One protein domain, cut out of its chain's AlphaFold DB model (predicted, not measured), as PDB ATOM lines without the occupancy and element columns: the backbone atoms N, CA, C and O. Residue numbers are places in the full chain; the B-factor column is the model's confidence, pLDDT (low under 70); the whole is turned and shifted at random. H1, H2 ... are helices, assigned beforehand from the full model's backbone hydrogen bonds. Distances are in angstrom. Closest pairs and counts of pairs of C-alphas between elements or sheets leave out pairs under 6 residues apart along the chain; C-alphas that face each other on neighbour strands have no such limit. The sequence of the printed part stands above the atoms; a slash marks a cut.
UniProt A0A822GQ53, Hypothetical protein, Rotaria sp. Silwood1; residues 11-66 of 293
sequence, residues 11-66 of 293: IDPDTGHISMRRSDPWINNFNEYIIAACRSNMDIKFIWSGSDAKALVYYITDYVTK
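This is residues 11 to 66 of the 293 residues of the protein "Hypothetical protein" of Rotaria sp. Silwood1 (UniProt A0A822GQ53). There is little regular structure here: a loose, open shape in which the longer helix H2 and the short helix H1 sit well separated, joined by the drawn-out link of residues 39 to 49, while a long winding stretch, residues 11 to 31, leads into H1. Two stretches stick out: residues 35 to 40, of which 35 to 38 belong to H1, and residues 57 to 66, of which 57 to 64 belong to H2. The printed part has 56 residues with two named helices, H1 then H2, and no named strand; it is all helix by class, though named elements hold only 22 residues. It is loose, with a radius of gyration of the C-alphas of 13.6 A and spans of 34 by 33 by 20 A.

Find C-alpha 50 at (41.756, 18.170, 23.293); from there H2, residues 50 to 64, runs 20.8 A to C-alpha 64 at (40.876, 9.821, 42.342). Look back to C-alpha 32 at (62.012, -0.256, 28.851), where H1, residues 32 to 38, begins.

H2 and H1 are apart, with no C-alpha of the one within 8 A of the other. In both, every O i to N i+4 pair is within hydrogen-bond range.

The two C-alphas farthest apart, those of Pro 13 and Lys 66, are 36.8 A apart. The printed part has no cut, and the link from H1 to H2, 11 residues, is long. The mean pLDDT of the printed part is 86.7, and no printed residue is under 70.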
ATOM      1  N   ILE A  11      52.974   9.186  13.221       88.88
ATOM      2  CA  ILE A  11      52.226  10.388  13.588       88.88
ATOM      3  C   ILE A  11      51.309  10.708  12.415       88.88
ATOM      4  O   ILE A  11      51.771  10.759  11.276       88.88
ATOM      5  N   ASP A  12      50.020  10.865  12.689       86.75
ATOM      6  CA  ASP A  12      49.061  11.331  11.694       86.75
ATOM      7  C   ASP A  12      49.273  12.841  11.461       86.75
ATOM      8  O   ASP A  12      49.159  13.610  12.420       86.75
ATOM      9  N   PRO A  13      49.628  13.280  10.240       86.00
ATOM     10  CA  PRO A  13      49.933  14.682   9.959       86.00
ATOM     11  C   PRO A  13      48.724  15.616  10.100       86.00
ATOM     12  O   PRO A  13      48.919  16.786  10.418       86.00
ATOM     13  N   ASP A  14      47.500  15.117   9.906       84.38
ATOM     14  CA  ASP A  14      46.296  15.954   9.906       84.38
ATOM     15  C   ASP A  14      45.713  16.111  11.316       84.38
ATOM     16  O   ASP A  14      45.268  17.189  11.710       84.38
ATOM     17  N   THR A  15      45.727  15.031  12.102       81.25
ATOM     18  CA  THR A  15      45.171  15.019  13.467       81.25
ATOM     19  C   THR A  15      46.229  15.211  14.555       81.25
ATOM     20  O   THR A  15      45.891  15.474  15.710       81.25
ATOM     21  N   GLY A  16      47.513  15.051  14.221       79.06
ATOM     22  CA  GLY A  16      48.616  15.010  15.181       79.06
ATOM     23  C   GLY A  16      48.618  13.758  16.068       79.06
ATOM     24  O   GLY A  16      49.393  13.683  17.021       79.06
ATOM     25  N   HIS A  17      47.756  12.769  15.802       83.06
ATOM     26  CA  HIS A  17      47.624  11.590  16.651       83.06
ATOM     27  C   HIS A  17      48.853  10.673  16.541       83.06
ATOM     28  O   HIS A  17      49.219  10.202  15.460       83.06
ATOM     29  N   ILE A  18      49.455  10.350  17.689       85.50
ATOM     30  CA  ILE A  18      50.643   9.495  17.783       85.50
ATOM     31  C   ILE A  18      50.217   8.043  18.014       85.50
ATOM     32  O   ILE A  18      49.714   7.675  19.077       85.50
ATOM     33  N   SER A  19      50.473   7.181  17.033       86.19
ATOM     34  CA  SER A  19      50.297   5.733  17.159       86.19
ATOM     35  C   SER A  19      51.645   5.074  17.412       86.19
ATOM     36  O   SER A  19      52.523   5.127  16.561       86.19
ATOM     37  N   MET A  20      51.816   4.419  18.559       88.00
ATOM     38  CA  MET A  20      53.035   3.659  18.856       88.00
ATOM     39  C   MET A  20      52.967   2.250  18.280       88.00
ATOM     40  O   MET A  20      51.906   1.622  18.307       88.00
ATOM     41  N   ARG A  21      54.116   1.724  17.843       88.50
ATOM     42  CA  ARG A  21      54.267   0.310  17.493       88.50
ATOM     43  C   ARG A  21      53.808  -0.575  18.655       88.50
ATOM     44  O   ARG A  21      54.262  -0.420  19.785       88.50
ATOM     45  N   ARG A  22      52.955  -1.549  18.346       89.31
ATOM     46  CA  ARG A  22      52.442  -2.571  19.260       89.31
ATOM     47  C   ARG A  22      52.527  -3.935  18.589       89.31
ATOM     48  O   ARG A  22      51.862  -4.156  17.577       89.31
ATOM     49  N   SER A  23      53.333  -4.827  19.164       88.81
ATOM     50  CA  SER A  23      53.532  -6.205  18.695       88.81
ATOM     51  C   SER A  23      52.548  -7.209  19.293       88.81
ATOM     52  O   SER A  23      52.284  -8.222  18.658       88.81
ATOM     53  N   ASP A  24      51.994  -6.928  20.477       89.69
ATOM     54  CA  ASP A  24      51.036  -7.800  21.162       89.69
ATOM     55  C   ASP A  24      49.772  -7.009  21.564       89.69
ATOM     56  O   ASP A  24      49.901  -5.927  22.148       89.69
ATOM     57  N   PRO A  25      48.549  -7.498  21.271       90.75
ATOM     58  CA  PRO A  25      47.305  -6.806  21.614       90.75
ATOM     59  C   PRO A  25      47.062  -6.636  23.121       90.75
ATOM     60  O   PRO A  25      46.283  -5.764  23.514       90.75
ATOM     61  N   TRP A  26      47.679  -7.469  23.957       89.00
ATOM     62  CA  TRP A  26      47.502  -7.483  25.411       89.00
ATOM     63  C   TRP A  26      48.531  -6.629  26.149       89.00
ATOM     64  O   TRP A  26      48.401  -6.422  27.355       89.00
ATOM     65  N   ILE A  27      49.520  -6.096  25.429       87.31
ATOM     66  CA  ILE A  27      50.572  -5.261  25.997       87.31
ATOM     67  C   ILE A  27      50.223  -3.779  25.805       87.31
ATOM     68  O   ILE A  27      49.982  -3.286  24.695       87.31
ATOM     69  N   ASN A  28      50.194  -3.055  26.924       88.25
ATOM     70  CA  ASN A  28      50.082  -1.601  26.934       88.25
ATOM     71  C   ASN A  28      51.375  -0.951  26.432       88.25
ATOM     72  O   ASN A  28      52.421  -1.584  26.353       88.25
ATOM     73  N   ASN A  29      51.321   0.336  26.104       88.12
ATOM     74  CA  ASN A  29      52.544   1.052  25.764       88.12
ATOM     75  C   ASN A  29      53.412   1.184  27.024       88.12
ATOM     76  O   ASN A  29      52.918   1.592  28.076       88.12
ATOM     77  N   PHE A  30      54.700   0.885  26.909       89.50
ATOM     78  CA  PHE A  30      55.646   0.946  28.017       89.50
ATOM     79  C   PHE A  30      56.979   1.537  27.551       89.50
ATOM     80  O   PHE A  30      57.234   1.679  26.356       89.50
ATOM     81  N   ASN A  31      57.825   1.886  28.513       89.19
ATOM     82  CA  ASN A  31      59.200   2.307  28.294       89.19
ATOM     83  C   ASN A  31      60.128   1.318  29.011       89.19
ATOM     84  O   ASN A  31      59.932   1.033  30.189       89.19
ATOM     85  N   GLU A  32      61.121   0.781  28.310       89.25
ATOM     86  CA  GLU A  32      62.012  -0.256  28.851       89.25
ATOM     87  C   GLU A  32      62.853   0.213  30.051       89.25
ATOM     88  O   GLU A  32      63.097  -0.552  30.982       89.25
ATOM     89  N   TYR A  33      63.245   1.485  30.084       92.56
ATOM     90  CA  TYR A  33      64.051   2.032  31.173       92.56
ATOM     91  C   TYR A  33      63.194   2.305  32.403       92.56
ATOM     92  O   TYR A  33      63.575   1.953  33.518       92.56
ATOM     93  N   ILE A  34      62.004   2.880  32.206       90.44
ATOM     94  CA  ILE A  34      61.090   3.175  33.314       90.44
ATOM     95  C   ILE A  34      60.563   1.872  33.924       90.44
ATOM     96  O   ILE A  34      60.526   1.756  35.145       90.44
ATOM     97  N   ILE A  35      60.232   0.855  33.115       91.19
ATOM     98  CA  ILE A  35      59.771  -0.431  33.659       91.19
ATOM     99  C   ILE A  35      60.877  -1.118  34.465       91.19
ATOM    100  O   ILE A  35      60.601  -1.686  35.520       91.19
ATOM    101  N   ALA A  36      62.131  -1.030  34.008       91.00
ATOM    102  CA  ALA A  36      63.274  -1.590  34.717       91.00
ATOM    103  C   ALA A  36      63.550  -0.853  36.035       91.00
ATOM    104  O   ALA A  36      63.808  -1.499  37.050       91.00
ATOM    105  N   ALA A  37      63.458   0.482  36.034       92.19
ATOM    106  CA  ALA A  37      63.698   1.312  37.210       92.19
ATOM    107  C   ALA A  37      62.574   1.194  38.253       92.19
ATOM    108  O   ALA A  37      62.843   0.984  39.433       92.19
ATOM    109  N   CYS A  38      61.316   1.307  37.825       86.12
ATOM    110  CA  CYS A  38      60.157   1.348  38.718       86.12
ATOM    111  C   CYS A  38      59.617  -0.041  39.075       86.12
ATOM    112  O   CYS A  38      58.892  -0.171  40.059       86.12
ATOM    113  N   ARG A  39      59.942  -1.074  38.281       85.75
ATOM    114  CA  ARG A  39      59.484  -2.466  38.464       85.75
ATOM    115  C   ARG A  39      57.961  -2.588  38.631       85.75
ATOM    116  O   ARG A  39      57.475  -3.495  39.304       85.75
ATOM    117  N   SER A  40      57.214  -1.675  38.016       82.12
ATOM    118  CA  SER A  40      55.761  -1.560  38.119       82.12
ATOM    119  C   SER A  40      55.103  -1.655  36.742       82.12
ATOM    120  O   SER A  40      55.732  -1.429  35.708       82.12
ATOM    121  N   ASN A  41      53.822  -2.034  36.720       85.88
ATOM    122  CA  ASN A  41      53.043  -2.077  35.484       85.88
ATOM    123  C   ASN A  41      52.838  -0.658  34.929       85.88
ATOM    124  O   ASN A  41      52.600   0.272  35.697       85.88
ATOM    125  N   MET A  42      52.881  -0.498  33.605       85.31
ATOM    126  CA  MET A  42      52.795   0.814  32.957       85.31
ATOM    127  C   MET A  42      51.811   0.831  31.785       85.31
ATOM    128  O   MET A  42      51.655  -0.152  31.061       85.31
ATOM    129  N   ASP A  43      51.172   1.984  31.578       87.75
ATOM    130  CA  ASP A  43      50.397   2.303  30.374       87.75
ATOM    131  C   ASP A  43      50.665   3.756  29.965       87.75
ATOM    132  O   ASP A  43      50.047   4.691  30.472       87.75
ATOM    133  N   ILE A  44      51.617   3.947  29.053       86.81
ATOM    134  CA  ILE A  44      52.021   5.268  28.563       86.81
ATOM    135  C   ILE A  44      51.045   5.742  27.480       86.81
ATOM    136  O   ILE A  44      50.897   5.118  26.425       86.81
ATOM    137  N   LYS A  45      50.406   6.890  27.714       84.56
ATOM    138  CA  LYS A  45      49.524   7.547  26.744       84.56
ATOM    139  C   LYS A  45      50.079   8.917  26.371       84.56
ATOM    140  O   LYS A  45      50.473   9.680  27.246       84.56
ATOM    141  N   PHE A  46      50.085   9.220  25.078       84.19
ATOM    142  CA  PHE A  46      50.399  10.557  24.583       84.19
ATOM    143  C   PHE A  46      49.125  11.395  24.588       84.19
ATOM    144  O   PHE A  46      48.081  10.927  24.140       84.19
ATOM    145  N   ILE A  47      49.214  12.617  25.107       86.12
ATOM    146  CA  ILE A  47      48.095  13.557  25.169       86.12
ATOM    147  C   ILE A  47      48.439  14.690  24.215       86.12
ATOM    148  O   ILE A  47      49.282  15.528  24.531       86.12
ATOM    149  N   TRP A  48      47.841  14.666  23.028       79.50
ATOM    150  CA  TRP A  48      48.130  15.649  21.981       79.50
ATOM    151  C   TRP A  48      46.878  16.401  21.522       79.50
ATOM    152  O   TRP A  48      46.955  17.577  21.181       79.50
ATOM    153  N   SER A  49      45.707  15.755  21.568       82.12
ATOM    154  CA  SER A  49      44.429  16.374  21.211       82.12
ATOM    155  C   SER A  49      43.618  16.805  22.440       82.12
ATOM    156  O   SER A  49      43.741  16.244  23.532       82.12
ATOM    157  N   GLY A  50      42.711  17.771  22.252       84.69
ATOM    158  CA  GLY A  50      41.756  18.170  23.293       84.69
ATOM    159  C   GLY A  50      40.815  17.032  23.716       84.69
ATOM    160  O   GLY A  50      40.426  16.955  24.880       84.69
ATOM    161  N   SER A  51      40.492  16.107  22.804       85.12
ATOM    162  CA  SER A  51      39.735  14.888  23.119       85.12
ATOM    163  C   SER A  51      40.507  13.940  24.033       85.12
ATOM    164  O   SER A  51      39.923  13.431  24.989       85.12
ATOM    165  N   ASP A  52      41.809  13.749  23.798       83.62
ATOM    166  CA  ASP A  52      42.653  12.900  24.649       83.62
ATOM    167  C   ASP A  52      42.823  13.516  26.036       83.62
ATOM    168  O   ASP A  52      42.719  12.817  27.042       83.62
ATOM    169  N   ALA A  53      43.020  14.837  26.098       87.62
ATOM    170  CA  ALA A  53      43.098  15.568  27.357       87.62
ATOM    171  C   ALA A  53      41.791  15.446  28.153       87.62
ATOM    172  O   ALA A  53      41.816  15.135  29.342       87.62
ATOM    173  N   LYS A  54      40.635  15.606  27.498       89.75
ATOM    174  CA  LYS A  54      39.324  15.419  28.133       89.75
ATOM    175  C   LYS A  54      39.142  13.985  28.641       89.75
ATOM    176  O   LYS A  54      38.716  13.799  29.778       89.75
ATOM    177  N   ALA A  55      39.485  12.978  27.837       87.69
ATOM    178  CA  ALA A  55      39.409  11.573  28.238       87.69
ATOM    179  C   ALA A  55      40.331  11.259  29.428       87.69
ATOM    180  O   ALA A  55      39.934  10.536  30.341       87.69
ATOM    181  N   LEU A  56      41.534  11.839  29.449       87.81
ATOM    182  CA  LEU A  56      42.465  11.725  30.566       87.81
ATOM    183  C   LEU A  56      41.900  12.353  31.840       87.81
ATOM    184  O   LEU A  56      41.991  11.730  32.891       87.81
ATOM    185  N   VAL A  57      41.325  13.557  31.759       91.19
ATOM    186  CA  VAL A  57      40.716  14.213  32.924       91.19
ATOM    187  C   VAL A  57      39.639  13.317  33.519       91.19
ATOM    188  O   VAL A  57      39.709  13.035  34.708       91.19
ATOM    189  N   TYR A  58      38.721  12.784  32.705       91.31
ATOM    190  CA  TYR A  58      37.727  11.828  33.206       91.31
ATOM    191  C   TYR A  58      38.375  10.607  33.845       91.31
ATOM    192  O   TYR A  58      37.991  10.245  34.946       91.31
ATOM    193  N   TYR A  59      39.374  10.006  33.199       87.69
ATOM    194  CA  TYR A  59      40.073   8.843  33.738       87.69
ATOM    195  C   TYR A  59      40.728   9.127  35.098       87.69
ATOM    196  O   TYR A  59      40.567   8.346  36.031       87.69
ATOM    197  N   ILE A  60      41.446  10.246  35.225       87.81
ATOM    198  CA  ILE A  60      42.094  10.648  36.478       87.81
ATOM    199  C   ILE A  60      41.038  10.933  37.540       87.81
ATOM    200  O   ILE A  60      41.172  10.440  38.655       87.81
ATOM    201  N   THR A  61      39.993  11.692  37.203       89.94
ATOM    202  CA  THR A  61      38.902  11.986  38.133       89.94
ATOM    203  C   THR A  61      38.281  10.695  38.640       89.94
ATOM    204  O   THR A  61      38.256  10.513  39.846       89.94
ATOM    205  N   ASP A  62      37.897   9.768  37.761       86.06
ATOM    206  CA  ASP A  62      37.271   8.494  38.143       86.06
ATOM    207  C   ASP A  62      38.172   7.658  39.067       86.06
ATOM    208  O   ASP A  62      37.696   7.015  40.001       86.06
ATOM    209  N   TYR A  63      39.492   7.697  38.846       82.62
ATOM    210  CA  TYR A  63      40.471   7.035  39.710       82.62
ATOM    211  C   TYR A  63      40.628   7.712  41.072       82.62
ATOM    212  O   TYR A  63      40.689   7.020  42.086       82.62
ATOM    213  N   VAL A  64      40.711   9.043  41.105       82.38
ATOM    214  CA  VAL A  64      40.876   9.821  42.342       82.38
ATOM    215  C   VAL A  64      39.598   9.787  43.179       82.38
ATOM    216  O   VAL A  64      39.667   9.687  44.400       82.38
ATOM    217  N   THR A  65      38.430   9.825  42.538       81.94
ATOM    218  CA  THR A  65      37.123   9.747  43.203       81.94
ATOM    219  C   THR A  65      36.665   8.315  43.441       81.94
ATOM    220  O   THR A  65      35.550   8.111  43.926       81.94
ATOM    221  N   LYS A  66      37.481   7.309  43.096       79.56
ATOM    222  CA  LYS A  66      37.150   5.909  43.342       79.56
ATOM    223  C   LYS A  66      36.976   5.712  44.843       79.56
ATOM    224  O   LYS A  66      37.944   5.762  45.598       79.56
TER     225      LYS A  66